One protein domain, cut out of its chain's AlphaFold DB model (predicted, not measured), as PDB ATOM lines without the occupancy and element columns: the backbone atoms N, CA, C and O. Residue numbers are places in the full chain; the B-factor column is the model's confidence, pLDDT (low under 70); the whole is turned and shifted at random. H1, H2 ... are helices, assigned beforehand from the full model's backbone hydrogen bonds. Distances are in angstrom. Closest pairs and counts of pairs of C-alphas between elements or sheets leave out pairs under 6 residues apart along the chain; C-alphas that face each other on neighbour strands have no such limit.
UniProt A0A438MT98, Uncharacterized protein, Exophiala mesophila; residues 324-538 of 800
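AT A GLANCE: This is residues 324 to 538 of the 800 residues of an uncharacterized protein of Exophiala mesophila (UniProt A0A438MT98). With little regular structure, this is a rounded body: helix H3 lies in the core, H1, H2, H4, H5 and H6 sit round it, and long loops cover much of the outside. Of 215 printed residues, 76 are in seven named helices, H1 to H7; there is no named strand. The class is all helix, compact, with a radius of gyration of the C-alphas of 16.4 A and spans of 47 by 40 by 32 A.

IN THESE COORDINATES: After residues 324 to 364, H1, residues 365 to 372, begins at C-alpha 365 (-29.871, 23.220, -55.725). H2 is residues 390 to 407, 25.6 A; H3 411 to 422; H4 462 to 474; H5 480 to 486; H6 498 to 511, 20.3 A. H7, residues 515 to 518, ends at C-alpha 518 (-50.567, 27.887, -30.914).

HOW THE PARTS SIT: Packing is mostly crossed. H3, with residues 411 to 412 alone, only just touches H1, with 3 pairs of C-alphas within 8 A, closest Phe 365 and Arg 412, 5.4 A. H2 touches H4, closest C-alphas Ala 399 and Gln 466, 5.2 A. H5 touches H6, closest C-alphas Gly 483 and Ser 505, 4.1 A. H7 is close to H6 but not clearly touching, 6.3 A. In H1 to H6 every O i to N i+4 pair is within hydrogen-bond range; H7 is too short for one.

THE WHOLE: The printed part has no cut. Links H1 to H2, H3 to H4 and H5 to H6 are long. Residues 513 to 538 are among those with pLDDT under 70.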
ATOM      1  N   GLN A 324     -50.320  28.334 -57.752       86.75
ATOM      2  CA  GLN A 324     -49.730  29.513 -57.101       86.75
ATOM      3  C   GLN A 324     -48.378  29.253 -56.400       86.75
ATOM      4  O   GLN A 324     -47.642  30.204 -56.157       86.75
ATOM      5  N   PHE A 325     -48.063  28.000 -56.049       89.69
ATOM      6  CA  PHE A 325     -46.808  27.603 -55.387       89.69
ATOM      7  C   PHE A 325     -45.990  26.593 -56.214       89.69
ATOM      8  O   PHE A 325     -44.931  26.138 -55.773       89.69
ATOM      9  N   ALA A 326     -46.497  26.228 -57.396       89.75
ATOM     10  CA  ALA A 326     -45.958  25.175 -58.240       89.75
ATOM     11  C   ALA A 326     -44.723  25.639 -59.026       89.75
ATOM     12  O   ALA A 326     -44.770  26.617 -59.776       89.75
ATOM     13  N   ILE A 327     -43.631  24.885 -58.928       88.12
ATOM     14  CA  ILE A 327     -42.389  25.130 -59.665       88.12
ATOM     15  C   ILE A 327     -42.354  24.218 -60.895       88.12
ATOM     16  O   ILE A 327     -41.960  23.056 -60.830       88.12
ATOM     17  N   LYS A 328     -42.810  24.744 -62.038       81.75
ATOM     18  CA  LYS A 328     -43.042  23.947 -63.261       81.75
ATOM     19  C   LYS A 328     -41.812  23.744 -64.157       81.75
ATOM     20  O   LYS A 328     -41.854  22.887 -65.029       81.75
ATOM     21  N   ASN A 329     -40.745  24.523 -63.963       81.12
ATOM     22  CA  ASN A 329     -39.493  24.456 -64.732       81.12
ATOM     23  C   ASN A 329     -38.301  24.801 -63.821       81.12
ATOM     24  O   ASN A 329     -37.668  25.838 -63.999       81.12
ATOM     25  N   PHE A 330     -38.040  23.993 -62.790       87.12
ATOM     26  CA  PHE A 330     -36.932  24.266 -61.872       87.12
ATOM     27  C   PHE A 330     -35.571  24.119 -62.571       87.12
ATOM     28  O   PHE A 330     -35.269  23.055 -63.115       87.12
ATOM     29  N   ASN A 331     -34.738  25.157 -62.508       87.25
ATOM     30  CA  ASN A 331     -33.330  25.082 -62.881       87.25
ATOM     31  C   ASN A 331     -32.474  24.868 -61.622       87.25
ATOM     32  O   ASN A 331     -32.587  25.597 -60.641       87.25
ATOM     33  N   VAL A 332     -31.590  23.869 -61.660       85.56
ATOM     34  CA  VAL A 332     -30.741  23.475 -60.523       85.56
ATOM     35  C   VAL A 332     -29.706  24.523 -60.115       85.56
ATOM     36  O   VAL A 332     -29.212  24.469 -58.987       85.56
ATOM     37  N   ASP A 333     -29.425  25.480 -60.999       87.12
ATOM     38  CA  ASP A 333     -28.504  26.592 -60.766       87.12
ATOM     39  C   ASP A 333     -29.206  27.898 -60.338       87.12
ATOM     40  O   ASP A 333     -28.521  28.862 -60.000       87.12
ATOM     41  N   ASP A 334     -30.546  27.941 -60.281       84.88
ATOM     42  CA  ASP A 334     -31.286  29.135 -59.845       84.88
ATOM     43  C   ASP A 334     -31.144  29.355 -58.330       84.88
ATOM     44  O   ASP A 334     -31.570  28.532 -57.515       84.88
ATOM     45  N   GLY A 335     -30.566  30.494 -57.949       81.94
ATOM     46  CA  GLY A 335     -30.334  30.897 -56.561       81.94
ATOM     47  C   GLY A 335     -28.918  31.426 -56.344       81.94
ATOM     48  O   GLY A 335     -28.177  31.690 -57.293       81.94
ATOM     49  N   SER A 336     -28.505  31.583 -55.084       77.56
ATOM     50  CA  SER A 336     -27.121  31.967 -54.787       77.56
ATOM     51  C   SER A 336     -26.141  30.821 -55.093       77.56
ATOM     52  O   SER A 336     -26.406  29.657 -54.801       77.56
ATOM     53  N   ALA A 337     -24.975  31.145 -55.663       73.00
ATOM     54  CA  ALA A 337     -23.926  30.164 -55.981       73.00
ATOM     55  C   ALA A 337     -23.050  29.777 -54.769       73.00
ATOM     56  O   ALA A 337     -22.208  28.885 -54.853       73.00
ATOM     57  N   LYS A 338     -23.208  30.485 -53.645       60.66
ATOM     58  CA  LYS A 338     -22.567  30.210 -52.357       60.66
ATOM     59  C   LYS A 338     -23.558  30.554 -51.259       60.66
ATOM     60  O   LYS A 338     -24.154  31.629 -51.290       60.66
ATOM     61  N   ALA A 339     -23.676  29.694 -50.259       54.81
ATOM     62  CA  ALA A 339     -24.350  30.049 -49.021       54.81
ATOM     63  C   ALA A 339     -23.352  30.665 -48.031       54.81
ATOM     64  O   ALA A 339     -22.134  30.573 -48.199       54.81
ATOM     65  N   GLN A 340     -23.889  31.311 -47.002       54.69
ATOM     66  CA  GLN A 340     -23.133  31.992 -45.954       54.69
ATOM     67  C   GLN A 340     -23.134  31.122 -44.696       54.69
ATOM     68  O   GLN A 340     -24.198  30.664 -44.296       54.69
ATOM     69  N   ASN A 341     -21.964  30.861 -44.099       52.50
ATOM     70  CA  ASN A 341     -21.824  30.009 -42.908       52.50
ATOM     71  C   ASN A 341     -22.278  30.766 -41.643       52.50
ATOM     72  O   ASN A 341     -21.470  31.063 -40.769       52.50
ATOM     73  N   GLN A 342     -23.546  31.181 -41.612       52.47
ATOM     74  CA  GLN A 342     -24.133  32.035 -40.583       52.47
ATOM     75  C   GLN A 342     -25.527  31.523 -40.223       52.47
ATOM     76  O   GLN A 342     -26.437  31.518 -41.053       52.47
ATOM     77  N   TYR A 343     -25.702  31.126 -38.964       50.50
ATOM     78  CA  TYR A 343     -27.005  30.741 -38.443       50.50
ATOM     79  C   TYR A 343     -27.877  31.985 -38.235       50.50
ATOM     80  O   TYR A 343     -27.524  32.877 -37.465       50.50
ATOM     81  N   SER A 344     -29.029  32.032 -38.903       58.78
ATOM     82  CA  SER A 344     -30.040  33.076 -38.708       58.78
ATOM     83  C   SER A 344     -31.270  32.495 -38.016       58.78
ATOM     84  O   SER A 344     -31.855  31.507 -38.468       58.78
ATOM     85  N   PHE A 345     -31.667  33.112 -36.903       58.53
ATOM     86  CA  PHE A 345     -32.903  32.782 -36.203       58.53
ATOM     87  C   PHE A 345     -34.008  33.745 -36.640       58.53
ATOM     88  O   PHE A 345     -33.909  34.947 -36.390       58.53
ATOM     89  N   TYR A 346     -35.053  33.220 -37.277       66.62
ATOM     90  CA  TYR A 346     -36.209  34.006 -37.703       66.62
ATOM     91  C   TYR A 346     -37.417  33.747 -36.791       66.62
ATOM     92  O   TYR A 346     -37.626  32.636 -36.307       66.62
ATOM     93  N   GLN A 347     -38.219  34.789 -36.571       70.25
ATOM     94  CA  GLN A 347     -39.470  34.766 -35.803       70.25
ATOM     95  C   GLN A 347     -40.620  35.308 -36.660       70.25
ATOM     96  O   GLN A 347     -40.397  35.945 -37.689       70.25
ATOM     97  N   GLY A 348     -41.859  35.089 -36.233       74.50
ATOM     98  CA  GLY A 348     -43.050  35.546 -36.944       74.50
ATOM     99  C   GLY A 348     -43.528  34.557 -38.007       74.50
ATOM    100  O   GLY A 348     -43.251  33.367 -37.941       74.50
ATOM    101  N   ASP A 349     -44.297  35.031 -38.979       75.94
ATOM    102  CA  ASP A 349     -45.166  34.198 -39.822       75.94
ATOM    103  C   ASP A 349     -44.511  33.614 -41.090       75.94
ATOM    104  O   ASP A 349     -45.201  33.010 -41.920       75.94
ATOM    105  N   GLY A 350     -43.205  33.818 -41.279       78.44
ATOM    106  CA  GLY A 350     -42.475  33.410 -42.483       78.44
ATOM    107  C   GLY A 350     -42.474  34.430 -43.626       78.44
ATOM    108  O   GLY A 350     -42.012  34.094 -44.713       78.44
ATOM    109  N   SER A 351     -43.036  35.629 -43.436       84.69
ATOM    110  CA  SER A 351     -43.074  36.668 -44.476       84.69
ATOM    111  C   SER A 351     -41.724  37.365 -44.670       84.69
ATOM    112  O   SER A 351     -40.960  37.555 -43.717       84.69
ATOM    113  N   GLN A 352     -41.467  37.853 -45.888       86.12
ATOM    114  CA  GLN A 352     -40.331  38.747 -46.160       86.12
ATOM    115  C   GLN A 352     -40.385  40.026 -45.313       86.12
ATOM    116  O   GLN A 352     -39.352  40.534 -44.880       86.12
ATOM    117  N   ALA A 353     -41.590  40.525 -45.013       85.94
ATOM    118  CA  ALA A 353     -41.790  41.658 -44.109       85.94
ATOM    119  C   ALA A 353     -41.308  41.373 -42.670       85.94
ATOM    120  O   ALA A 353     -40.855  42.289 -41.987       85.94
ATOM    121  N   GLY A 354     -41.355  40.110 -42.230       81.31
ATOM    122  CA  GLY A 354     -40.753  39.630 -40.982       81.31
ATOM    123  C   GLY A 354     -39.241  39.370 -41.058       81.31
ATOM    124  O   GLY A 354     -38.673  38.850 -40.104       81.31
ATOM    125  N   GLY A 355     -38.584  39.697 -42.177       83.44
ATOM    126  CA  GLY A 355     -37.148  39.491 -42.391       83.44
ATOM    127  C   GLY A 355     -36.754  38.086 -42.860       83.44
ATOM    128  O   GLY A 355     -35.560  37.793 -42.914       83.44
ATOM    129  N   TRP A 356     -37.716  37.221 -43.199       84.44
ATOM    130  CA  TRP A 356     -37.424  35.885 -43.728       84.44
ATOM    131  C   TRP A 356     -36.934  35.955 -45.185       84.44
ATOM    132  O   TRP A 356     -37.408  36.809 -45.938       84.44
ATOM    133  N   PRO A 357     -36.045  35.045 -45.630       83.00
ATOM    134  CA  PRO A 357     -35.552  35.057 -47.001       83.00
ATOM    135  C   PRO A 357     -36.667  34.828 -48.025       83.00
ATOM    136  O   PRO A 357     -37.505  33.934 -47.867       83.00
ATOM    137  N   ALA A 358     -36.632  35.598 -49.106       86.50
ATOM    138  CA  ALA A 358     -37.424  35.363 -50.303       86.50
ATOM    139  C   ALA A 358     -36.927  34.121 -51.073       86.50
ATOM    140  O   ALA A 358     -35.818  33.631 -50.856       86.50
ATOM    141  N   HIS A 359     -37.747  33.597 -51.990       85.44
ATOM    142  CA  HIS A 359     -37.470  32.342 -52.716       85.44
ATOM    143  C   HIS A 359     -36.273  32.446 -53.683       85.44
ATOM    144  O   HIS A 359     -35.561  31.467 -53.910       85.44
ATOM    145  N   ASP A 360     -36.022  33.647 -54.202       85.31
ATOM    146  CA  ASP A 360     -34.881  34.009 -55.048       85.31
ATOM    147  C   ASP A 360     -33.589  34.269 -54.249       85.31
ATOM    148  O   ASP A 360     -32.493  34.184 -54.803       85.31
ATOM    149  N   GLN A 361     -33.693  34.520 -52.940       84.06
ATOM    150  CA  GLN A 361     -32.547  34.650 -52.029       84.06
ATOM    151  C   GLN A 361     -31.992  33.296 -51.561       84.06
ATOM    152  O   GLN A 361     -30.929  33.242 -50.939       84.06
ATOM    153  N   TRP A 362     -32.691  32.195 -51.843       82.62
ATOM    154  CA  TRP A 362     -32.227  30.851 -51.515       82.62
ATOM    155  C   TRP A 362     -31.010  30.452 -52.363       82.62
ATOM    156  O   TRP A 362     -30.873  30.835 -53.525       82.62
ATOM    157  N   ILE A 363     -30.134  29.624 -51.793       81.12
ATOM    158  CA  ILE A 363     -29.040  28.953 -52.515       81.12
ATOM    159  C   ILE A 363     -29.577  28.097 -53.673       81.12
ATOM    160  O   ILE A 363     -30.705  27.607 -53.605       81.12
ATOM    161  N   SER A 364     -28.796  27.912 -54.739       84.44
ATOM    162  CA  SER A 364     -29.156  26.993 -55.826       84.44
ATOM    163  C   SER A 364     -29.155  25.527 -55.376       84.44
ATOM    164  O   SER A 364     -28.542  25.170 -54.367       84.44
ATOM    165  N   PHE A 365     -29.843  24.640 -56.100       84.75
ATOM    166  CA  PHE A 365     -29.871  23.220 -55.725       84.75
ATOM    167  C   PHE A 365     -28.492  22.571 -55.826       84.75
ATOM    168  O   PHE A 365     -28.131  21.803 -54.940       84.75
ATOM    169  N   ASN A 366     -27.707  22.900 -56.855       84.69
ATOM    170  CA  ASN A 366     -26.351  22.371 -56.993       84.69
ATOM    171  C   ASN A 366     -25.441  22.837 -55.847       84.69
ATOM    172  O   ASN A 366     -24.844  22.001 -55.175       84.69
ATOM    173  N   ALA A 367     -25.415  24.135 -55.532       80.88
ATOM    174  CA  ALA A 367     -24.582  24.634 -54.438       80.88
ATOM    175  C   ALA A 367     -25.062  24.131 -53.055       80.88
ATOM    176  O   ALA A 367     -24.244  23.901 -52.162       80.88
ATOM    177  N   LEU A 368     -26.373  23.910 -52.867       79.94
ATOM    178  CA  LEU A 368     -26.906  23.264 -51.664       79.94
ATOM    179  C   LEU A 368     -26.468  21.796 -51.588       79.94
ATOM    180  O   LEU A 368     -25.998  21.368 -50.533       79.94
ATOM    181  N   TRP A 369     -26.576  21.051 -52.691       84.44
ATOM    182  CA  TRP A 369     -26.138  19.659 -52.796       84.44
ATOM    183  C   TRP A 369     -24.653  19.510 -52.453       84.44
ATOM    184  O   TRP A 369     -24.303  18.730 -51.568       84.44
ATOM    185  N   ASP A 370     -23.791  20.325 -53.063       81.50
ATOM    186  CA  ASP A 370     -22.349  20.335 -52.801       81.50
ATOM    187  C   ASP A 370     -22.036  20.653 -51.329       81.50
ATOM    188  O   ASP A 370     -21.111  20.085 -50.747       81.50
ATOM    189  N   SER A 371     -22.841  21.512 -50.687       77.88
ATOM    190  CA  SER A 371     -22.678  21.839 -49.266       77.88
ATOM    191  C   SER A 371     -23.071  20.708 -48.307       77.88
ATOM    192  O   SER A 371     -22.535  20.644 -47.199       77.88
ATOM    193  N   VAL A 372     -23.982  19.812 -48.713       77.88
ATOM    194  CA  VAL A 372     -24.421  18.668 -47.893       77.88
ATOM    195  C   VAL A 372     -23.703  17.366 -48.240       77.88
ATOM    196  O   VAL A 372     -23.659  16.476 -47.396       77.88
ATOM    197  N   LEU A 373     -23.087  17.254 -49.422       80.50
ATOM    198  CA  LEU A 373     -22.382  16.056 -49.890       80.50
ATOM    199  C   LEU A 373     -21.325  15.491 -48.903       80.50
ATOM    200  O   LEU A 373     -21.247  14.268 -48.769       80.50
ATOM    201  N   PRO A 374     -20.558  16.307 -48.143       79.62
ATOM    202  CA  PRO A 374     -19.641  15.796 -47.117       79.62
ATOM    203  C   PRO A 374     -20.330  15.123 -45.916       79.62
ATOM    204  O   PRO A 374     -19.665  14.426 -45.150       79.62
ATOM    205  N   TYR A 375     -21.635  15.343 -45.732       77.94
ATOM    206  CA  TYR A 375     -22.401  14.970 -44.537       77.94
ATOM    207  C   TYR A 375     -23.542  13.985 -44.831       77.94
ATOM    208  O   TYR A 375     -23.867  13.155 -43.979       77.94
ATOM    209  N   ILE A 376     -24.132  14.055 -46.028       80.94
ATOM    210  CA  ILE A 376     -25.309  13.280 -46.427       80.94
ATOM    211  C   ILE A 376     -25.070  11.773 -46.279       80.94
ATOM    212  O   ILE A 376     -24.124  11.194 -46.823       80.94
ATOM    213  N   GLY A 377     -25.907  11.145 -45.453       77.06
ATOM    214  CA  GLY A 377     -25.840   9.722 -45.146       77.06
ATOM    215  C   GLY A 377     -24.571   9.250 -44.430       77.06
ATOM    216  O   GLY A 377     -24.377   8.041 -44.313       77.06
ATOM    217  N   LYS A 378     -23.699  10.151 -43.950       77.44
ATOM    218  CA  LYS A 378     -22.493   9.765 -43.194       77.44
ATOM    219  C   LYS A 378     -22.821   9.369 -41.754       77.44
ATOM    220  O   LYS A 378     -22.215   8.439 -41.227       77.44
ATOM    221  N   GLU A 379     -23.801  10.026 -41.130       68.75
ATOM    222  CA  GLU A 379     -24.191   9.793 -39.732       68.75
ATOM    223  C   GLU A 379     -25.472   8.945 -39.596       68.75
ATOM    224  O   GLU A 379     -26.342   9.230 -38.779       68.75
ATOM    225  N   CYS A 380     -25.534   7.798 -40.290       67.81
ATOM    226  CA  CYS A 380     -26.487   6.697 -40.023       67.81
ATOM    227  C   CYS A 380     -26.322   6.043 -38.617       67.81
ATOM    228  O   CYS A 380     -26.673   4.883 -38.391       67.81
ATOM    229  N   VAL A 381     -25.726   6.756 -37.660       43.72
ATOM    230  CA  VAL A 381     -25.247   6.254 -36.373       43.72
ATOM    231  C   VAL A 381     -26.391   6.228 -35.362       43.72
ATOM    232  O   VAL A 381     -26.998   7.246 -35.052       43.72
ATOM    233  N   GLY A 382     -26.650   5.046 -34.808       46.97
ATOM    234  CA  GLY A 382     -27.768   4.780 -33.896       46.97
ATOM    235  C   GLY A 382     -28.495   3.486 -34.258       46.97
ATOM    236  O   GLY A 382     -28.847   2.723 -33.367       46.97
ATOM    237  N   SER A 383     -28.591   3.183 -35.556       52.62
ATOM    238  CA  SER A 383     -29.160   1.933 -36.079       52.62
ATOM    239  C   SER A 383     -28.142   0.802 -36.268       52.62
ATOM    240  O   SER A 383     -28.525  -0.342 -36.491       52.62
ATOM    241  N   GLY A 384     -26.843   1.119 -36.241       58.69
ATOM    242  CA  GLY A 384     -25.773   0.192 -36.631       58.69
ATOM    243  C   GLY A 384     -25.636  -0.007 -38.148       58.69
ATOM    244  O   GLY A 384     -24.845  -0.846 -38.573       58.69
ATOM    245  N   ALA A 385     -26.382   0.751 -38.959       73.12
ATOM    246  CA  ALA A 385     -26.310   0.686 -40.414       73.12
ATOM    247  C   ALA A 385     -25.018   1.307 -40.972       73.12
ATOM    248  O   ALA A 385     -24.418   2.208 -40.383       73.12
ATOM    249  N   THR A 386     -24.615   0.840 -42.153       84.19
ATOM    250  CA  THR A 386     -23.549   1.449 -42.952       84.19
ATOM    251  C   THR A 386     -23.963   2.833 -43.474       84.19
ATOM    252  O   THR A 386     -25.144   3.040 -43.774       84.19
ATOM    253  N   PRO A 387     -23.008   3.774 -43.624       87.06
ATOM    254  CA  PRO A 387     -23.232   5.021 -44.352       87.06
ATOM    255  C   PRO A 387     -23.762   4.789 -45.771       87.06
ATOM    256  O   PRO A 387     -23.549   3.719 -46.348       87.06
ATOM    257  N   ASN A 388     -24.396   5.809 -46.353       89.75
ATOM    258  CA  ASN A 388     -24.717   5.806 -47.782       89.75
ATOM    259  C   ASN A 388     -23.432   5.642 -48.619       89.75
ATOM    260  O   ASN A 388     -22.406   6.258 -48.303       89.75
ATOM    261  N   THR A 389     -23.495   4.855 -49.698       90.94
ATOM    262  CA  THR A 389     -22.466   4.895 -50.750       90.94
ATOM    263  C   THR A 389     -22.637   6.141 -51.622       90.94
ATOM    264  O   THR A 389     -23.657   6.836 -51.548       90.94
ATOM    265  N   ASP A 390     -21.644   6.444 -52.454       86.56
ATOM    266  CA  ASP A 390     -21.719   7.601 -53.347       86.56
ATOM    267  C   ASP A 390     -22.783   7.386 -54.446       86.56
ATOM    268  O   ASP A 390     -23.490   8.327 -54.804       86.56
ATOM    269  N   GLU A 391     -23.005   6.139 -54.881       91.44
ATOM    270  CA  GLU A 391     -24.113   5.756 -55.769       91.44
ATOM    271  C   GLU A 391     -25.482   5.949 -55.101       91.44
ATOM    272  O   GLU A 391     -26.404   6.460 -55.729       91.44
ATOM    273  N   GLU A 392     -25.630   5.599 -53.818       95.00
ATOM    274  CA  GLU A 392     -26.882   5.827 -53.080       95.00
ATOM    275  C   GLU A 392     -27.160   7.322 -52.895       95.00
ATOM    276  O   GLU A 392     -28.302   7.762 -53.011       95.00
ATOM    277  N   ASN A 393     -26.118   8.125 -52.666       91.88
ATOM    278  CA  ASN A 393     -26.235   9.580 -52.631       91.88
ATOM    279  C   ASN A 393     -26.626  10.151 -54.006       91.88
ATOM    280  O   ASN A 393     -27.481  11.036 -54.076       91.88
ATOM    281  N   GLN A 394     -26.080   9.622 -55.106       88.62
ATOM    282  CA  GLN A 394     -26.520   9.983 -56.457       88.62
ATOM    283  C   GLN A 394     -27.996   9.611 -56.690       88.62
ATOM    284  O   GLN A 394     -28.768  10.451 -57.152       88.62
ATOM    285  N   GLN A 395     -28.421   8.409 -56.293       94.88
ATOM    286  CA  GLN A 395     -29.815   7.963 -56.393       94.88
ATOM    287  C   GLN A 395     -30.767   8.829 -55.556       94.88
ATOM    288  O   GLN A 395     -31.862   9.148 -56.016       94.88
ATOM    289  N   VAL A 396     -30.351   9.287 -54.367       95.88
ATOM    290  CA  VAL A 396     -31.099  10.281 -53.575       95.88
ATOM    291  C   VAL A 396     -31.241  11.597 -54.346       95.88
ATOM    292  O   VAL A 396     -32.349  12.131 -54.421       95.88
ATOM    293  N   ARG A 397     -30.170  12.111 -54.968       95.19
ATOM    294  CA  ARG A 397     -30.216  13.343 -55.782       95.19
ATOM    295  C   ARG A 397     -31.192  13.220 -56.951       95.19
ATOM    296  O   ARG A 397     -32.007  14.113 -57.178       95.19
ATOM    297  N   GLU A 398     -31.100  12.122 -57.693       90.81
ATOM    298  CA  GLU A 398     -31.909  11.858 -58.885       90.81
ATOM    299  C   GLU A 398     -33.383  11.631 -58.533       90.81
ATOM    300  O   GLU A 398     -34.262  12.192 -59.193       90.81
ATOM    301  N   ALA A 399     -33.662  10.904 -57.447       93.62
ATOM    302  CA  ALA A 399     -35.005  10.742 -56.909       93.62
ATOM    303  C   ALA A 399     -35.598  12.084 -56.452       93.62
ATOM    304  O   ALA A 399     -36.714  12.407 -56.853       93.62
ATOM    305  N   ILE A 400     -34.849  12.907 -55.700       95.12
ATOM    306  CA  ILE A 400     -35.292  14.253 -55.298       95.12
ATOM    307  C   ILE A 400     -35.673  15.081 -56.527       95.12
ATOM    308  O   ILE A 400     -36.790  15.590 -56.576       95.12
ATOM    309  N   LEU A 401     -34.799  15.194 -57.532       91.19
ATOM    310  CA  LEU A 401     -35.072  15.998 -58.729       91.19
ATOM    311  C   LEU A 401     -36.278  15.471 -59.526       91.19
ATOM    312  O   LEU A 401     -37.154  16.247 -59.907       91.19
ATOM    313  N   THR A 402     -36.353  14.154 -59.730       90.38
ATOM    314  CA  THR A 402     -37.424  13.502 -60.501       90.38
ATOM    315  C   THR A 402     -38.787  13.679 -59.837       90.38
ATOM    316  O   THR A 402     -39.750  14.098 -60.479       90.38
ATOM    317  N   ILE A 403     -38.870  13.396 -58.538       94.31
ATOM    318  CA  ILE A 403     -40.114  13.450 -57.764       94.31
ATOM    319  C   ILE A 403     -40.549  14.906 -57.570       94.31
ATOM    320  O   ILE A 403     -41.736  15.216 -57.676       94.31
ATOM    321  N   SER A 404     -39.590  15.821 -57.392       92.38
ATOM    322  CA  SER A 404     -39.873  17.254 -57.297       92.38
ATOM    323  C   SER A 404     -40.479  17.810 -58.585       92.38
ATOM    324  O   SER A 404     -41.473  18.533 -58.531       92.38
ATOM    325  N   ALA A 405     -39.957  17.406 -59.749       89.31
ATOM    326  CA  ALA A 405     -40.519  17.780 -61.046       89.31
ATOM    327  C   ALA A 405     -41.936  17.210 -61.265       89.31
ATOM    328  O   ALA A 405     -42.808  17.914 -61.774       89.31
ATOM    329  N   GLN A 406     -42.196  15.965 -60.844       88.62
ATOM    330  CA  GLN A 406     -43.531  15.352 -60.936       88.62
ATOM    331  C   GLN A 406     -44.566  16.060 -60.052       88.62
ATOM    332  O   GLN A 406     -45.683  16.319 -60.503       88.62
ATOM    333  N   ALA A 407     -44.189  16.394 -58.815       90.69
ATOM    334  CA  ALA A 407     -45.038  17.088 -57.850       90.69
ATOM    335  C   ALA A 407     -45.107  18.616 -58.066       90.69
ATOM    336  O   ALA A 407     -45.970  19.268 -57.483       90.69
ATOM    337  N   GLN A 408     -44.238  19.185 -58.911       93.88
ATOM    338  CA  GLN A 408     -44.058  20.632 -59.121       93.88
ATOM    339  C   GLN A 408     -43.664  21.385 -57.837       93.88
ATOM    340  O   GLN A 408     -44.164  22.471 -57.554       93.88
ATOM    341  N   ILE A 409     -42.758  20.804 -57.050       93.44
ATOM    342  CA  ILE A 409     -42.221  21.367 -55.801       93.44
ATOM    343  C   ILE A 409     -40.740  21.735 -55.976       93.44
ATOM    344  O   ILE A 409     -40.042  21.141 -56.795       93.44
ATOM    345  N   ASP A 410     -40.240  22.711 -55.219       92.69
ATOM    346  CA  ASP A 410     -38.813  23.055 -55.224       92.69
ATOM    347  C   ASP A 410     -37.953  21.926 -54.597       92.69
ATOM    348  O   ASP A 410     -38.131  21.611 -53.415       92.69
ATOM    349  N   PRO A 411     -36.990  21.323 -55.325       91.44
ATOM    350  CA  PRO A 411     -36.182  20.214 -54.810       91.44
ATOM    351  C   PRO A 411     -35.227  20.625 -53.683       91.44
ATOM    352  O   PRO A 411     -34.792  19.766 -52.913       91.44
ATOM    353  N   ARG A 412     -34.917  21.921 -53.530       91.38
ATOM    354  CA  ARG A 412     -34.105  22.427 -52.409       91.38
ATOM    355  C   ARG A 412     -34.813  22.199 -51.080       91.38
ATOM    356  O   ARG A 412     -34.176  21.836 -50.095       91.38
ATOM    357  N   PHE A 413     -36.137  22.347 -51.073       93.19
ATOM    358  CA  PHE A 413     -36.963  22.091 -49.900       93.19
ATOM    359  C   PHE A 413     -37.010  20.599 -49.549       93.19
ATOM    360  O   PHE A 413     -36.824  20.238 -48.390       93.19
ATOM    361  N   VAL A 414     -37.177  19.728 -50.550       92.25
ATOM    362  CA  VAL A 414     -37.167  18.268 -50.356       92.25
ATOM    363  C   VAL A 414     -35.827  17.798 -49.776       92.25
ATOM    364  O   VAL A 414     -35.808  17.020 -48.823       92.25
ATOM    365  N   LEU A 415     -34.708  18.321 -50.292       88.00
ATOM    366  CA  LEU A 415     -33.368  18.043 -49.770       88.00
ATOM    367  C   LEU A 415     -33.183  18.549 -48.333       88.00
ATOM    368  O   LEU A 415     -32.673  17.811 -47.492       88.00
ATOM    369  N   ALA A 416     -33.620  19.776 -48.031       82.50
ATOM    370  CA  ALA A 416     -33.535  20.337 -46.683       82.50
ATOM    371  C   ALA A 416     -34.308  19.486 -45.658       82.50
ATOM    372  O   ALA A 416     -33.778  19.197 -44.587       82.50
ATOM    373  N   VAL A 417     -35.511  19.015 -46.010       82.44
ATOM    374  CA  VAL A 417     -36.301  18.105 -45.165       82.44
ATOM    375  C   VAL A 417     -35.600  16.752 -45.008       82.44
ATOM    376  O   VAL A 417     -35.404  16.308 -43.884       82.44
ATOM    377  N   ALA A 418     -35.123  16.118 -46.084       84.81
ATOM    378  CA  ALA A 418     -34.396  14.845 -45.984       84.81
ATOM    379  C   ALA A 418     -33.141  14.936 -45.085       84.81
ATOM    380  O   ALA A 418     -32.849  14.023 -44.306       84.81
ATOM    381  N   MET A 419     -32.414  16.058 -45.142       81.75
ATOM    382  CA  MET A 419     -31.280  16.327 -44.251       81.75
ATOM    383  C   MET A 419     -31.714  16.568 -42.799       81.75
ATOM    384  O   MET A 419     -31.040  16.095 -41.887       81.75
ATOM    385  N   GLN A 420     -32.834  17.254 -42.576       75.44
ATOM    386  CA  GLN A 420     -33.373  17.525 -41.244       75.44
ATOM    387  C   GLN A 420     -33.907  16.265 -40.543       75.44
ATOM    388  O   GLN A 420     -33.650  16.066 -39.356       75.44
ATOM    389  N   GLU A 421     -34.628  15.409 -41.266       79.62
ATOM    390  CA  GLU A 421     -35.301  14.240 -40.690       79.62
ATOM    391  C   GLU A 421     -34.363  13.039 -40.489       79.62
ATOM    392  O   GLU A 421     -34.581  12.223 -39.595       79.62
ATOM    393  N   SER A 422     -33.301  12.910 -41.298       81.25
ATOM    394  CA  SER A 422     -32.433  11.721 -41.263       81.25
ATOM    395  C   SER A 422     -30.940  11.956 -41.516       81.25
ATOM    396  O   SER A 422     -30.193  10.983 -41.638       81.25
ATOM    397  N   THR A 423     -30.476  13.204 -41.654       81.00
ATOM    398  CA  THR A 423     -29.169  13.544 -42.270       81.00
ATOM    399  C   THR A 423     -29.012  12.998 -43.700       81.00
ATOM    400  O   THR A 423     -27.901  12.797 -44.187       81.00
ATOM    401  N   GLY A 424     -30.130  12.711 -44.377       84.62
ATOM    402  CA  GLY A 424     -30.172  12.034 -45.672       84.62
ATOM    403  C   GLY A 424     -29.731  10.563 -45.639       84.62
ATOM    404  O   GLY A 424     -29.331  10.014 -46.665       84.62
ATOM    405  N   CYS A 425     -29.775   9.901 -44.480       87.56
ATOM    406  CA  CYS A 425     -29.441   8.482 -44.358       87.56
ATOM    407  C   CYS A 425     -30.560   7.590 -44.931       87.56
ATOM    408  O   CYS A 425     -31.655   7.521 -44.373       87.56
ATOM    409  N   VAL A 426     -30.276   6.810 -45.984       93.38
ATOM    410  CA  VAL A 426     -31.275   5.899 -46.597       93.38
ATOM    411  C   VAL A 426     -31.633   4.700 -45.701       93.38
ATOM    412  O   VAL A 426     -32.632   4.023 -45.926       93.38
ATOM    413  N   ARG A 427     -30.833   4.450 -44.654       91.00
ATOM    414  CA  ARG A 427     -30.993   3.372 -43.654       91.00
ATOM    415  C   ARG A 427     -31.301   3.902 -42.251       91.00
ATOM    416  O   ARG A 427     -31.039   3.216 -41.253       91.00
ATOM    417  N   VAL A 428     -31.816   5.129 -42.153       85.44
ATOM    418  CA  VAL A 428     -32.295   5.681 -40.883       85.44
ATOM    419  C   VAL A 428     -33.332   4.728 -40.294       85.44
ATOM    420  O   VAL A 428     -34.172   4.181 -41.010       85.44
ATOM    421  N   GLN A 429     -33.226   4.452 -38.998       81.94
ATOM    422  CA  GLN A 429     -34.191   3.592 -38.327       81.94
ATOM    423  C   GLN A 429     -35.549   4.290 -38.328       81.94
ATOM    424  O   GLN A 429     -35.627   5.457 -37.948       81.94
ATOM    425  N   SER A 430     -36.607   3.586 -38.735       79.12
ATOM    426  CA  SER A 430     -37.970   4.104 -38.622       79.12
ATOM    427  C   SER A 430     -38.241   4.518 -37.178       79.12
ATOM    428  O   SER A 430     -38.141   3.683 -36.272       79.12
ATOM    429  N   THR A 431     -38.585   5.785 -36.952       67.50
ATOM    430  CA  THR A 431     -39.075   6.195 -35.636       67.50
ATOM    431  C   THR A 431     -40.449   5.566 -35.415       67.50
ATOM    432  O   THR A 431     -41.320   5.601 -36.284       67.50
ATOM    433  N   ALA A 432     -40.607   4.899 -34.273       58.25
ATOM    434  CA  ALA A 432     -41.788   4.115 -33.943       58.25
ATOM    435  C   ALA A 432     -42.155   4.361 -32.477       58.25
ATOM    436  O   ALA A 432     -41.629   3.712 -31.575       58.25
ATOM    437  N   ASN A 433     -43.043   5.335 -32.270       55.28
ATOM    438  CA  ASN A 433     -43.732   5.543 -30.997       55.28
ATOM    439  C   ASN A 433     -45.110   4.863 -31.103       55.28
ATOM    440  O   ASN A 433     -45.188   3.640 -31.082       55.28
ATOM    441  N   ALA A 434     -46.182   5.636 -31.310       48.47
ATOM    442  CA  ALA A 434     -47.506   5.113 -31.671       48.47
ATOM    443  C   ALA A 434     -47.714   4.972 -33.195       48.47
ATOM    444  O   ALA A 434     -48.569   4.212 -33.639       48.47
ATOM    445  N   VAL A 435     -46.926   5.695 -34.000       60.38
ATOM    446  CA  VAL A 435     -46.964   5.671 -35.469       60.38
ATOM    447  C   VAL A 435     -45.562   5.364 -35.995       60.38
ATOM    448  O   VAL A 435     -44.573   5.807 -35.409       60.38
ATOM    449  N   SER A 436     -45.489   4.580 -37.074       79.69
ATOM    450  CA  SER A 436     -44.247   4.275 -37.788       79.69
ATOM    451  C   SER A 436     -43.974   5.337 -38.848       79.69
ATOM    452  O   SER A 436     -44.750   5.474 -39.795       79.69
ATOM    453  N   ASN A 437     -42.834   6.009 -38.724       83.56
ATOM    454  CA  ASN A 437     -42.366   7.055 -39.628       83.56
ATOM    455  C   ASN A 437     -41.052   6.602 -40.296       83.56
ATOM    456  O   ASN A 437     -39.965   6.857 -39.771       83.56
ATOM    457  N   PRO A 438     -41.111   5.822 -41.389       86.94
ATOM    458  CA  PRO A 438     -39.919   5.242 -41.996       86.94
ATOM    459  C   PRO A 438     -39.170   6.158 -42.974       86.94
ATOM    460  O   PRO A 438     -39.700   7.122 -43.528       86.94
ATOM    461  N   GLY A 439     -37.926   5.763 -43.253       89.31
ATOM    462  CA  GLY A 439     -37.171   6.206 -44.421       89.31
ATOM    463  C   GLY A 439     -36.522   7.588 -44.327       89.31
ATOM    464  O   GLY A 439     -36.595   8.261 -43.300       89.31
ATOM    465  N   ILE A 440     -35.862   8.001 -45.416       91.44
ATOM    466  CA  ILE A 440     -34.986   9.193 -45.474       91.44
ATOM    467  C   ILE A 440     -35.692  10.518 -45.124       91.44
ATOM    468  O   ILE A 440     -35.040  11.463 -44.688       91.44
ATOM    469  N   MET A 441     -37.015  10.590 -45.276       91.50
ATOM    470  CA  MET A 441     -37.820  11.754 -44.887       91.50
ATOM    471  C   MET A 441     -38.638  11.526 -43.602       91.50
ATOM    472  O   MET A 441     -39.406  12.397 -43.228       91.50
ATOM    473  N   GLN A 442     -38.493  10.377 -42.923       87.19
ATOM    474  CA  GLN A 442     -39.326   9.969 -41.774       87.19
ATOM    475  C   GLN A 442     -40.833  10.136 -42.061       87.19
ATOM    476  O   GLN A 442     -41.601  10.669 -41.261       87.19
ATOM    477  N   SER A 443     -41.253   9.683 -43.242       87.31
ATOM    478  CA  SER A 443     -42.576   9.942 -43.807       87.31
ATOM    479  C   SER A 443     -43.680   9.346 -42.931       87.31
ATOM    480  O   SER A 443     -43.677   8.144 -42.663       87.31
ATOM    481  N   TYR A 444     -44.649  10.161 -42.511       82.38
ATOM    482  CA  TYR A 444     -45.752   9.727 -41.647       82.38
ATOM    483  C   TYR A 444     -46.529   8.549 -42.256       82.38
ATOM    484  O   TYR A 444     -47.096   8.673 -43.343       82.38
ATOM    485  N   MET A 445     -46.563   7.406 -41.559       82.00
ATOM    486  CA  MET A 445     -47.174   6.153 -42.042       82.00
ATOM    487  C   MET A 445     -46.662   5.677 -43.420       82.00
ATOM    488  O   MET A 445     -47.373   4.967 -44.138       82.00
ATOM    489  N   GLY A 446     -45.432   6.046 -43.787       84.94
ATOM    490  CA  GLY A 446     -44.780   5.571 -45.006       84.94
ATOM    491  C   GLY A 446     -44.559   4.053 -45.024       84.94
ATOM    492  O   GLY A 446     -44.742   3.347 -44.028       84.94
ATOM    493  N   LYS A 447     -44.132   3.545 -46.178       90.12
ATOM    494  CA  LYS A 447     -43.790   2.137 -46.424       90.12
ATOM    495  C   LYS A 447     -42.357   1.970 -46.921       90.12
ATOM    496  O   LYS A 447     -41.782   0.902 -46.722       90.12
ATOM    497  N   GLY A 448     -41.788   2.990 -47.563       91.25
ATOM    498  CA  GLY A 448     -40.408   2.975 -48.033       91.25
ATOM    499  C   GLY A 448     -39.427   2.927 -46.866       91.25
ATOM    500  O   GLY A 448     -39.458   3.790 -45.992       91.25
ATOM    501  N   THR A 449     -38.544   1.930 -46.841       92.00
ATOM    502  CA  THR A 449     -37.450   1.849 -45.864       92.00
ATOM    503  C   THR A 449     -36.392   0.838 -46.289       92.00
ATOM    504  O   THR A 449     -36.703  -0.222 -46.825       92.00
ATOM    505  N   CYS A 450     -35.133   1.136 -45.968       91.56
ATOM    506  CA  CYS A 450     -34.034   0.167 -45.972       91.56
ATOM    507  C   CYS A 450     -33.590  -0.215 -44.547       91.56
ATOM    508  O   CYS A 450     -32.484  -0.716 -44.347       91.56
ATOM    509  N   ASN A 451     -34.440   0.029 -43.546       86.38
ATOM    510  CA  ASN A 451     -34.235  -0.352 -42.151       86.38
ATOM    511  C   ASN A 451     -35.580  -0.633 -41.450       86.38
ATOM    512  O   ASN A 451     -36.132   0.203 -40.730       86.38
ATOM    513  N   SER A 452     -36.113  -1.834 -41.669       79.06
ATOM    514  CA  SER A 452     -37.358  -2.297 -41.049       79.06
ATOM    515  C   SER A 452     -37.081  -2.840 -39.649       79.06
ATOM    516  O   SER A 452     -36.724  -4.009 -39.491       79.06
ATOM    517  N   GLY A 453     -37.214  -1.989 -38.627       66.44
ATOM    518  CA  GLY A 453     -37.121  -2.400 -37.218       66.44
ATOM    519  C   GLY A 453     -35.780  -3.040 -36.835       66.44
ATOM    520  O   GLY A 453     -35.759  -3.987 -36.055       66.44
ATOM    521  N   GLY A 454     -34.669  -2.571 -37.418       67.31
ATOM    522  CA  GLY A 454     -33.327  -3.130 -37.215       67.31
ATOM    523  C   GLY A 454     -32.883  -4.135 -38.284       67.31
ATOM    524  O   GLY A 454     -31.707  -4.490 -38.328       67.31
ATOM    525  N   THR A 455     -33.772  -4.560 -39.191       78.38
ATOM    526  CA  THR A 455     -33.365  -5.303 -40.397       78.38
ATOM    527  C   THR A 455     -32.890  -4.313 -41.457       78.38
ATOM    528  O   THR A 455     -33.698  -3.716 -42.170       78.38
ATOM    529  N   VAL A 456     -31.572  -4.124 -41.537       87.00
ATOM    530  CA  VAL A 456     -30.923  -3.185 -42.463       87.00
ATOM    531  C   VAL A 456     -30.702  -3.826 -43.835       87.00
ATOM    532  O   VAL A 456     -30.083  -4.884 -43.942       87.00
ATOM    533  N   GLN A 457     -31.148  -3.150 -44.893       88.56
ATOM    534  CA  GLN A 457     -30.864  -3.508 -46.281       88.56
ATOM    535  C   GLN A 457     -29.653  -2.712 -46.800       88.56
ATOM    536  O   GLN A 457     -29.592  -1.487 -46.682       88.56
ATOM    537  N   SER A 458     -28.661  -3.412 -47.354       88.00
ATOM    538  CA  SER A 458     -27.425  -2.817 -47.876       88.00
ATOM    539  C   SER A 458     -26.922  -3.607 -49.098       88.00
ATOM    540  O   SER A 458     -26.652  -4.800 -48.945       88.00
ATOM    541  N   PRO A 459     -26.757  -2.984 -50.283       91.19
ATOM    542  CA  PRO A 459     -27.186  -1.622 -50.612       91.19
ATOM    543  C   PRO A 459     -28.712  -1.459 -50.506       91.19
ATOM    544  O   PRO A 459     -29.468  -2.428 -50.588       91.19
ATOM    545  N   CYS A 460     -29.155  -0.227 -50.290       94.06
ATOM    546  CA  CYS A 460     -30.552   0.169 -50.310       94.06
ATOM    547  C   CYS A 460     -31.007   0.248 -51.777       94.06
ATOM    548  O   CYS A 460     -30.339   0.909 -52.571       94.06
ATOM    549  N   PRO A 461     -32.095  -0.429 -52.186       95.62
ATOM    550  CA  PRO A 461     -32.537  -0.382 -53.573       95.62
ATOM    551  C   PRO A 461     -32.952   1.029 -53.984       95.62
ATOM    552  O   PRO A 461     -33.685   1.697 -53.259       95.62
ATOM    553  N   GLU A 462     -32.595   1.427 -55.202       93.06
ATOM    554  CA  GLU A 462     -33.024   2.696 -55.802       93.06
ATOM    555  C   GLU A 462     -34.548   2.889 -55.729       93.06
ATOM    556  O   GLU A 462     -35.032   3.965 -55.395       93.06
ATOM    557  N   SER A 463     -35.321   1.820 -55.945       93.12
ATOM    558  CA  SER A 463     -36.782   1.842 -55.835       93.12
ATOM    559  C   SER A 463     -37.292   2.106 -54.413       93.12
ATOM    560  O   SER A 463     -38.358   2.695 -54.254       93.12
ATOM    561  N   GLN A 464     -36.537   1.724 -53.373       95.50
ATOM    562  CA  GLN A 464     -36.832   2.114 -51.991       95.50
ATOM    563  C   GLN A 464     -36.453   3.575 -51.743       95.50
ATOM    564  O   GLN A 464     -37.220   4.288 -51.104       95.50
ATOM    565  N   ILE A 465     -35.326   4.053 -52.285       95.94
ATOM    566  CA  ILE A 465     -34.921   5.467 -52.203       95.94
ATOM    567  C   ILE A 465     -35.984   6.372 -52.842       95.94
ATOM    568  O   ILE A 465     -36.466   7.306 -52.199       95.94
ATOM    569  N   GLN A 466     -36.422   6.038 -54.059       93.56
ATOM    570  CA  GLN A 466     -37.517   6.717 -54.750       93.56
ATOM    571  C   GLN A 466     -38.818   6.663 -53.936       93.56
ATOM    572  O   GLN A 466     -39.441   7.702 -53.741       93.56
ATOM    573  N   LEU A 467     -39.212   5.498 -53.401       94.38
ATOM    574  CA  LEU A 467     -40.434   5.368 -52.597       94.38
ATOM    575  C   LEU A 467     -40.398   6.232 -51.324       94.38
ATOM    576  O   LEU A 467     -41.361   6.945 -51.054       94.38
ATOM    577  N   MET A 468     -39.285   6.222 -50.582       96.56
ATOM    578  CA  MET A 468     -39.122   7.025 -49.362       96.56
ATOM    579  C   MET A 468     -39.314   8.525 -49.627       96.56
ATOM    580  O   MET A 468     -39.988   9.209 -48.855       96.56
ATOM    581  N   ILE A 469     -38.746   9.023 -50.730       96.25
ATOM    582  CA  ILE A 469     -38.863  10.429 -51.137       96.25
ATOM    583  C   ILE A 469     -40.270  10.718 -51.684       96.25
ATOM    584  O   ILE A 469     -40.866  11.733 -51.335       96.25
ATOM    585  N   GLN A 470     -40.851   9.813 -52.479       95.31
ATOM    586  CA  GLN A 470     -42.197   9.963 -53.047       95.31
ATOM    587  C   GLN A 470     -43.253  10.106 -51.950       95.31
ATOM    588  O   GLN A 470     -44.135  10.968 -52.044       95.31
ATOM    589  N   GLU A 471     -43.150   9.277 -50.909       93.19
ATOM    590  CA  GLU A 471     -44.057   9.294 -49.766       93.19
ATOM    591  C   GLU A 471     -43.906  10.582 -48.949       93.19
ATOM    592  O   GLU A 471     -44.915  11.205 -48.631       93.19
ATOM    593  N   GLY A 472     -42.678  11.051 -48.699       90.19
ATOM    594  CA  GLY A 472     -42.453  12.313 -47.987       90.19
ATOM    595  C   GLY A 472     -42.902  13.548 -48.778       90.19
ATOM    596  O   GLY A 472     -43.450  14.491 -48.205       90.19
ATOM    597  N   VAL A 473     -42.739  13.542 -50.105       94.56
ATOM    598  CA  VAL A 473     -43.176  14.646 -50.973       94.56
ATOM    599  C   VAL A 473     -44.693  14.665 -51.171       94.56
ATOM    600  O   VAL A 473     -45.282  15.741 -51.110       94.56
ATOM    601  N   SER A 474     -45.337  13.514 -51.397       89.81
ATOM    602  CA  SER A 474     -46.720  13.456 -51.917       89.81
ATOM    603  C   SER A 474     -47.576  12.264 -51.449       89.81
ATOM    604  O   SER A 474     -48.704  12.111 -51.920       89.81
ATOM    605  N   GLY A 475     -47.071  11.404 -50.557       82.56
ATOM    606  CA  GLY A 475     -47.797  10.230 -50.058       82.56
ATOM    607  C   GLY A 475     -48.624  10.510 -48.802       82.56
ATOM    608  O   GLY A 475     -48.275  11.354 -47.981       82.56
ATOM    609  N   GLY A 476     -49.734   9.789 -48.633       78.00
ATOM    610  CA  GLY A 476     -50.606   9.932 -47.460       78.00
ATOM    611  C   GLY A 476     -51.182  11.347 -47.282       78.00
ATOM    612  O   GLY A 476     -51.318  12.105 -48.240       78.00
ATOM    613  N   GLU A 477     -51.530  11.701 -46.043       71.12
ATOM    614  CA  GLU A 477     -52.170  12.988 -45.704       71.12
ATOM    615  C   GLU A 477     -51.214  14.048 -45.124       71.12
ATOM    616  O   GLU A 477     -51.580  15.227 -45.008       71.12
ATOM    617  N   VAL A 478     -50.001  13.630 -44.747       78.06
ATOM    618  CA  VAL A 478     -48.947  14.466 -44.156       78.06
ATOM    619  C   VAL A 478     -47.701  14.343 -45.029       78.06
ATOM    620  O   VAL A 478     -46.882  13.445 -44.863       78.06
ATOM    621  N   ASN A 479     -47.599  15.248 -46.000       88.00
ATOM    622  CA  ASN A 479     -46.499  15.340 -46.954       88.00
ATOM    623  C   ASN A 479     -46.277  16.796 -47.391       88.00
ATOM    624  O   ASN A 479     -47.090  17.676 -47.087       88.00
ATOM    625  N   LEU A 480     -45.175  17.060 -48.098       87.50
ATOM    626  CA  LEU A 480     -44.793  18.421 -48.491       87.50
ATOM    627  C   LEU A 480     -45.799  19.085 -49.449       87.50
ATOM    628  O   LEU A 480     -46.090  20.270 -49.296       87.50
ATOM    629  N   VAL A 481     -46.383  18.344 -50.395       90.75
ATOM    630  CA  VAL A 481     -47.421  18.875 -51.298       90.75
ATOM    631  C   VAL A 481     -48.688  19.247 -50.525       90.75
ATOM    632  O   VAL A 481     -49.244  20.327 -50.726       90.75
ATOM    633  N   ALA A 482     -49.136  18.393 -49.603       84.62
ATOM    634  CA  ALA A 482     -50.295  18.651 -48.754       84.62
ATOM    635  C   ALA A 482     -50.073  19.872 -47.846       84.62
ATOM    636  O   ALA A 482     -50.993  20.670 -47.667       84.62
ATOM    637  N   GLY A 483     -48.858  20.055 -47.320       84.06
ATOM    638  CA  GLY A 483     -48.471  21.253 -46.574       84.06
ATOM    639  C   GLY A 483     -48.537  22.523 -47.430       84.06
ATOM    640  O   GLY A 483     -49.226  23.473 -47.060       84.06
ATOM    641  N   LEU A 484     -47.909  22.533 -48.611       86.75
ATOM    642  CA  LEU A 484     -47.956  23.678 -49.531       86.75
ATOM    643  C   LEU A 484     -49.390  24.030 -49.934       86.75
ATOM    644  O   LEU A 484     -49.797  25.189 -49.853       86.75
ATOM    645  N   ASN A 485     -50.195  23.026 -50.283       89.00
ATOM    646  CA  ASN A 485     -51.587  23.218 -50.685       89.00
ATOM    647  C   ASN A 485     -52.469  23.757 -49.535       89.00
ATOM    648  O   ASN A 485     -53.468  24.426 -49.798       89.00
ATOM    649  N   ARG A 486     -52.077  23.542 -48.268       84.94
ATOM    650  CA  ARG A 486     -52.737  24.078 -47.059       84.94
ATOM    651  C   ARG A 486     -52.198  25.440 -46.589       84.94
ATOM    652  O   ARG A 486     -52.802  26.056 -45.713       84.94
ATOM    653  N   ALA A 487     -51.109  25.970 -47.152       83.38
ATOM    654  CA  ALA A 487     -50.443  27.164 -46.606       83.38
ATOM    655  C   ALA A 487     -51.298  28.457 -46.616       83.38
ATOM    656  O   ALA A 487     -51.047  29.360 -45.812       83.38
ATOM    657  N   ASN A 488     -52.322  28.528 -47.480       82.44
ATOM    658  CA  ASN A 488     -53.313  29.617 -47.528       82.44
ATOM    659  C   ASN A 488     -54.599  29.343 -46.727       82.44
ATOM    660  O   ASN A 488     -55.385  30.267 -46.538       82.44
ATOM    661  N   SER A 489     -54.846  28.105 -46.283       76.94
ATOM    662  CA  SER A 489     -56.042  27.750 -45.501       76.94
ATOM    663  C   SER A 489     -55.832  27.865 -43.988       76.94
ATOM    664  O   SER A 489     -56.744  27.571 -43.220       76.94
ATOM    665  N   ILE A 490     -54.645  28.286 -43.541       71.00
ATOM    666  CA  ILE A 490     -54.362  28.506 -42.122       71.00
ATOM    667  C   ILE A 490     -55.075  29.785 -41.664       71.00
ATOM    668  O   ILE A 490     -54.799  30.886 -42.149       71.00
ATOM    669  N   ALA A 491     -55.998  29.632 -40.713       65.81
ATOM    670  CA  ALA A 491     -56.770  30.738 -40.161       65.81
ATOM    671  C   ALA A 491     -55.860  31.845 -39.599       65.81
ATOM    672  O   ALA A 491     -54.824  31.577 -38.994       65.81
ATOM    673  N   ASN A 492     -56.278  33.101 -39.780       68.38
ATOM    674  CA  ASN A 492     -55.602  34.311 -39.289       68.38
ATOM    675  C   ASN A 492     -54.198  34.608 -39.863       68.38
ATOM    676  O   ASN A 492     -53.620  35.624 -39.492       68.38
ATOM    677  N   LEU A 493     -53.673  33.798 -40.794       70.44
ATOM    678  CA  LEU A 493     -52.365  34.030 -41.432       70.44
ATOM    679  C   LEU A 493     -52.416  34.661 -42.831       70.44
ATOM    680  O   LEU A 493     -51.373  34.961 -43.414       70.44
ATOM    681  N   GLY A 494     -53.609  34.832 -43.402       78.25
ATOM    682  CA  GLY A 494     -53.776  35.376 -44.750       78.25
ATOM    683  C   GLY A 494     -53.104  34.541 -45.851       78.25
ATOM    684  O   GLY A 494     -52.656  33.409 -45.640       78.25
ATOM    685  N   LYS A 495     -53.046  35.115 -47.058       86.25
ATOM    686  CA  LYS A 495     -52.357  34.501 -48.201       86.25
ATOM    687  C   LYS A 495     -50.849  34.517 -47.958       86.25
ATOM    688  O   LYS A 495     -50.302  35.579 -47.684       86.25
ATOM    689  N   ALA A 496     -50.209  33.364 -48.095       86.31
ATOM    690  CA  ALA A 496     -48.766  33.239 -48.025       86.31
ATOM    691  C   ALA A 496     -48.095  33.771 -49.300       86.31
ATOM    692  O   ALA A 496     -48.569  33.536 -50.416       86.31
ATOM    693  N   GLU A 497     -46.951  34.427 -49.127       89.69
ATOM    694  CA  GLU A 497     -45.944  34.587 -50.182       89.69
ATOM    695  C   GLU A 497     -45.373  33.215 -50.601       89.69
ATOM    696  O   GLU A 497     -45.529  32.229 -49.880       89.69
ATOM    697  N   LEU A 498     -44.665  33.135 -51.737       88.75
ATOM    698  CA  LEU A 498     -44.110  31.864 -52.228       88.75
ATOM    699  C   LEU A 498     -43.197  31.190 -51.187       88.75
ATOM    700  O   LEU A 498     -43.515  30.100 -50.728       88.75
ATOM    701  N   ALA A 499     -42.111  31.842 -50.755       87.25
ATOM    702  CA  ALA A 499     -41.207  31.284 -49.738       87.25
ATOM    703  C   ALA A 499     -41.924  31.011 -48.403       87.25
ATOM    704  O   ALA A 499     -41.737  29.962 -47.789       87.25
ATOM    705  N   GLN A 500     -42.820  31.915 -48.003       87.19
ATOM    706  CA  GLN A 500     -43.633  31.774 -46.800       87.19
ATOM    707  C   GLN A 500     -44.499  30.506 -46.817       87.19
ATOM    708  O   GLN A 500     -44.643  29.847 -45.786       87.19
ATOM    709  N   ALA A 501     -45.049  30.122 -47.971       87.62
ATOM    710  CA  ALA A 501     -45.814  28.888 -48.107       87.62
ATOM    711  C   ALA A 501     -44.950  27.647 -47.856       87.62
ATOM    712  O   ALA A 501     -45.398  26.714 -47.191       87.62
ATOM    713  N   TYR A 502     -43.699  27.665 -48.319       89.12
ATOM    714  CA  TYR A 502     -42.726  26.607 -48.060       89.12
ATOM    715  C   TYR A 502     -42.342  26.546 -46.574       89.12
ATOM    716  O   TYR A 502     -42.404  25.462 -45.997       89.12
ATOM    717  N   TYR A 503     -42.068  27.676 -45.907       84.56
ATOM    718  CA  TYR A 503     -41.818  27.690 -44.454       84.56
ATOM    719  C   TYR A 503     -43.027  27.172 -43.653       84.56
ATOM    720  O   TYR A 503     -42.874  26.357 -42.740       84.56
ATOM    721  N   ARG A 504     -44.252  27.566 -44.040       82.06
ATOM    722  CA  ARG A 504     -45.494  27.059 -43.431       82.06
ATOM    723  C   ARG A 504     -45.685  25.556 -43.671       82.06
ATOM    724  O   ARG A 504     -46.051  24.829 -42.751       82.06
ATOM    725  N   SER A 505     -45.404  25.075 -44.882       83.00
ATOM    726  CA  SER A 505     -45.441  23.649 -45.231       83.00
ATOM    727  C   SER A 505     -44.440  22.836 -44.420       83.00
ATOM    728  O   SER A 505     -44.775  21.775 -43.897       83.00
ATOM    729  N   ALA A 506     -43.222  23.348 -44.272       80.31
ATOM    730  CA  ALA A 506     -42.165  22.713 -43.504       80.31
ATOM    731  C   ALA A 506     -42.571  22.543 -42.032       80.31
ATOM    732  O   ALA A 506     -42.392  21.476 -41.441       80.31
ATOM    733  N   ARG A 507     -43.217  23.571 -41.467       76.25
ATOM    734  CA  ARG A 507     -43.798  23.516 -40.126       76.25
ATOM    735  C   ARG A 507     -44.877  22.433 -39.996       76.25
ATOM    736  O   ARG A 507     -44.864  21.693 -39.013       76.25
ATOM    737  N   MET A 508     -45.763  22.303 -40.989       73.31
ATOM    738  CA  MET A 508     -46.784  21.243 -41.012       73.31
ATOM    739  C   MET A 508     -46.205  19.838 -41.171       73.31
ATOM    740  O   MET A 508     -46.802  18.892 -40.668       73.31
ATOM    741  N   TYR A 509     -45.071  19.694 -41.857       77.69
ATOM    742  CA  TYR A 509     -44.408  18.404 -42.027       77.69
ATOM    743  C   TYR A 509     -43.834  17.896 -40.699       77.69
ATOM    744  O   TYR A 509     -44.182  16.813 -40.244       77.69
ATOM    745  N   ASN A 510     -43.032  18.731 -40.033       71.25
ATOM    746  CA  ASN A 510     -42.365  18.391 -38.776       71.25
ATOM    747  C   ASN A 510     -43.352  18.252 -37.597       71.25
ATOM    748  O   ASN A 510     -43.245  17.335 -36.790       71.25
ATOM    749  N   SER A 511     -44.322  19.167 -37.479       66.88
ATOM    750  CA  SER A 511     -45.180  19.283 -36.285       66.88
ATOM    751  C   SER A 511     -46.664  18.998 -36.541       66.88
ATOM    752  O   SER A 511     -47.511  19.294 -35.698       66.88
ATOM    753  N   GLY A 512     -46.991  18.427 -37.700       70.00
ATOM    754  CA  GLY A 512     -48.356  18.116 -38.114       70.00
ATOM    755  C   GLY A 512     -49.157  19.333 -38.614       70.00
ATOM    756  O   GLY A 512     -48.825  20.489 -38.324       70.00
ATOM    757  N   PRO A 513     -50.258  19.101 -39.354       65.56
ATOM    758  CA  PRO A 513     -51.015  20.157 -40.036       65.56
ATOM    759  C   PRO A 513     -51.699  21.163 -39.093       65.56
ATOM    760  O   PRO A 513     -51.966  22.292 -39.496       65.56
ATOM    761  N   ASN A 514     -51.934  20.793 -37.831       67.12
ATOM    762  CA  ASN A 514     -52.624  21.630 -36.839       67.12
ATOM    763  C   ASN A 514     -51.674  22.522 -36.008       67.12
ATOM    764  O   ASN A 514     -52.117  23.219 -35.090       67.12
ATOM    765  N   SER A 515     -50.374  22.523 -36.323       62.66
ATOM    766  CA  SER A 515     -49.306  23.191 -35.555       62.66
ATOM    767  C   SER A 515     -49.413  24.722 -35.447       62.66
ATOM    768  O   SER A 515     -48.741  25.318 -34.608       62.66
ATOM    769  N   PHE A 516     -50.288  25.359 -36.229       58.91
ATOM    770  CA  PHE A 516     -50.560  26.806 -36.203       58.91
ATOM    771  C   PHE A 516     -51.614  27.246 -35.177       58.91
ATOM    772  O   PHE A 516     -51.850  28.439 -34.993       58.91
ATOM    773  N   SER A 517     -52.240  26.299 -34.479       51.28
ATOM    774  CA  SER A 517     -53.223  26.578 -33.419       51.28
ATOM    775  C   SER A 517     -52.633  27.268 -32.176       51.28
ATOM    776  O   SER A 517     -53.383  27.808 -31.366       51.28
ATOM    777  N   LEU A 518     -51.301  27.294 -32.041       44.72
ATOM    778  CA  LEU A 518     -50.567  27.887 -30.914       44.72
ATOM    779  C   LEU A 518     -50.070  29.324 -31.170       44.72
ATOM    780  O   LEU A 518     -49.383  29.891 -30.325       44.72
ATOM    781  N   GLY A 519     -50.427  29.923 -32.309       49.81
ATOM    782  CA  GLY A 519     -50.041  31.284 -32.679       49.81
ATOM    783  C   GLY A 519     -49.368  31.359 -34.048       49.81
ATOM    784  O   GLY A 519     -48.934  30.359 -34.613       49.81
ATOM    785  N   ALA A 520     -49.287  32.577 -34.584       53.88
ATOM    786  CA  ALA A 520     -48.784  32.848 -35.930       53.88
ATOM    787  C   ALA A 520     -47.258  32.721 -36.093       53.88
ATOM    788  O   ALA A 520     -46.746  32.858 -37.200       53.88
ATOM    789  N   ASP A 521     -46.532  32.515 -34.998       63.44
ATOM    790  CA  ASP A 521     -45.079  32.606 -34.950       63.44
ATOM    791  C   ASP A 521     -44.423  31.243 -35.240       63.44
ATOM    792  O   ASP A 521     -44.365  30.356 -34.381       63.44
ATOM    793  N   LEU A 522     -43.884  31.114 -36.458       63.62
ATOM    794  CA  LEU A 522     -43.014  30.032 -36.925       63.62
ATOM    795  C   LEU A 522     -41.688  29.935 -36.151       63.62
ATOM    796  O   LEU A 522     -40.847  29.145 -36.542       63.62
ATOM    797  N   GLY A 523     -41.457  30.697 -35.082       50.75
ATOM    798  CA  GLY A 523     -40.339  30.531 -34.151       50.75
ATOM    799  C   GLY A 523     -40.744  30.039 -32.752       50.75
ATOM    800  O   GLY A 523     -39.903  29.502 -32.035       50.75
ATOM    801  N   GLN A 524     -42.013  30.172 -32.335       42.50
ATOM    802  CA  GLN A 524     -42.396  30.018 -30.914       42.50
ATOM    803  C   GLN A 524     -42.641  28.585 -30.426       42.50
ATOM    804  O   GLN A 524     -42.737  28.364 -29.221       42.50
ATOM    805  N   THR A 525     -42.752  27.599 -31.315       35.72
ATOM    806  CA  THR A 525     -43.111  26.225 -30.924       35.72
ATOM    807  C   THR A 525     -42.083  25.202 -31.399       35.72
ATOM    808  O   THR A 525     -42.332  24.422 -32.311       35.72
ATOM    809  N   LEU A 526     -40.926  25.149 -30.732       34.47
ATOM    810  CA  LEU A 526     -39.916  24.098 -30.945       34.47
ATOM    811  C   LEU A 526     -39.392  24.017 -32.398       34.47
ATOM    812  O   LEU A 526     -39.172  22.936 -32.942       34.47
ATOM    813  N   LEU A 527     -39.144  25.171 -33.028       33.06
ATOM    814  CA  LEU A 527     -38.240  25.218 -34.173       33.06
ATOM    815  C   LEU A 527     -36.802  25.382 -33.698       33.06
ATOM    816  O   LEU A 527     -36.459  26.379 -33.069       33.06
ATOM    817  N   GLN A 528     -35.948  24.444 -34.100       35.38
ATOM    818  CA  GLN A 528     -34.514  24.706 -34.231       35.38
ATOM    819  C   GLN A 528     -34.025  24.692 -35.689       35.38
ATOM    820  O   GLN A 528     -32.932  25.183 -35.937       35.38
ATOM    821  N   HIS A 529     -34.789  24.160 -36.661       38.38
ATOM    822  CA  HIS A 529     -34.203  23.788 -37.965       38.38
ATOM    823  C   HIS A 529     -35.081  23.980 -39.218       38.38
ATOM    824  O   HIS A 529     -34.946  23.230 -40.179       38.38
ATOM    825  N   LEU A 530     -35.958  24.989 -39.257       35.03
ATOM    826  CA  LEU A 530     -36.588  25.426 -40.524       35.03
ATOM    827  C   LEU A 530     -36.454  26.934 -40.797       35.03
ATOM    828  O   LEU A 530     -37.068  27.463 -41.717       35.03
ATOM    829  N   THR A 531     -35.582  27.607 -40.042       32.12
ATOM    830  CA  THR A 531     -35.137  28.989 -40.279       32.12
ATOM    831  C   THR A 531     -33.846  29.061 -41.105       32.12
ATOM    832  O   THR A 531     -33.354  30.147 -41.368       32.12
ATOM    833  N   THR A 532     -33.257  27.934 -41.518       35.44
ATOM    834  CA  THR A 532     -31.892  27.891 -42.076       35.44
ATOM    835  C   THR A 532     -31.833  27.413 -43.523       35.44
ATOM    836  O   THR A 532     -31.426  26.292 -43.823       35.44
ATOM    837  N   ILE A 533     -32.158  28.332 -44.429       35.34
ATOM    838  CA  ILE A 533     -31.442  28.462 -45.701       35.34
ATOM    839  C   ILE A 533     -30.583  29.730 -45.527       35.34
ATOM    840  O   ILE A 533     -30.998  30.800 -45.969       35.34
ATOM    841  N   PRO A 534     -29.472  29.650 -44.759       31.16
ATOM    842  CA  PRO A 534     -28.252  29.023 -45.284       31.16
ATOM    843  C   PRO A 534     -27.416  28.147 -44.305       31.16
ATOM    844  O   PRO A 534     -27.409  28.354 -43.101       31.16
ATOM    845  N   LEU A 535     -26.664  27.211 -44.909       29.86
ATOM    846  CA  LEU A 535     -25.490  26.422 -44.457       29.86
ATOM    847  C   LEU A 535     -25.422  25.655 -43.113       29.86
ATOM    848  O   LEU A 535     -25.579  26.178 -42.019       29.86
ATOM    849  N   LYS A 536     -24.891  24.430 -43.282       28.02
ATOM    850  CA  LYS A 536     -23.926  23.719 -42.419       28.02
ATOM    851  C   LYS A 536     -24.360  23.406 -40.982       28.02
ATOM    852  O   LYS A 536     -23.950  24.050 -40.021       28.02
ATOM    853  N   MET A 537     -25.018  22.257 -40.821       28.22
ATOM    854  CA  MET A 537     -24.887  21.513 -39.565       28.22
ATOM    855  C   MET A 537     -23.427  21.037 -39.412       28.22
ATOM    856  O   MET A 537     -22.921  20.372 -40.321       28.22
ATOM    857  N   PRO A 538     -22.729  21.308 -38.294       28.77
ATOM    858  CA  PRO A 538     -21.496  20.598 -37.978       28.77
ATOM    859  C   PRO A 538     -21.837  19.145 -37.595       28.77
ATOM    860  O   PRO A 538     -22.826  18.934 -36.886       28.77
TER     861      PRO A 538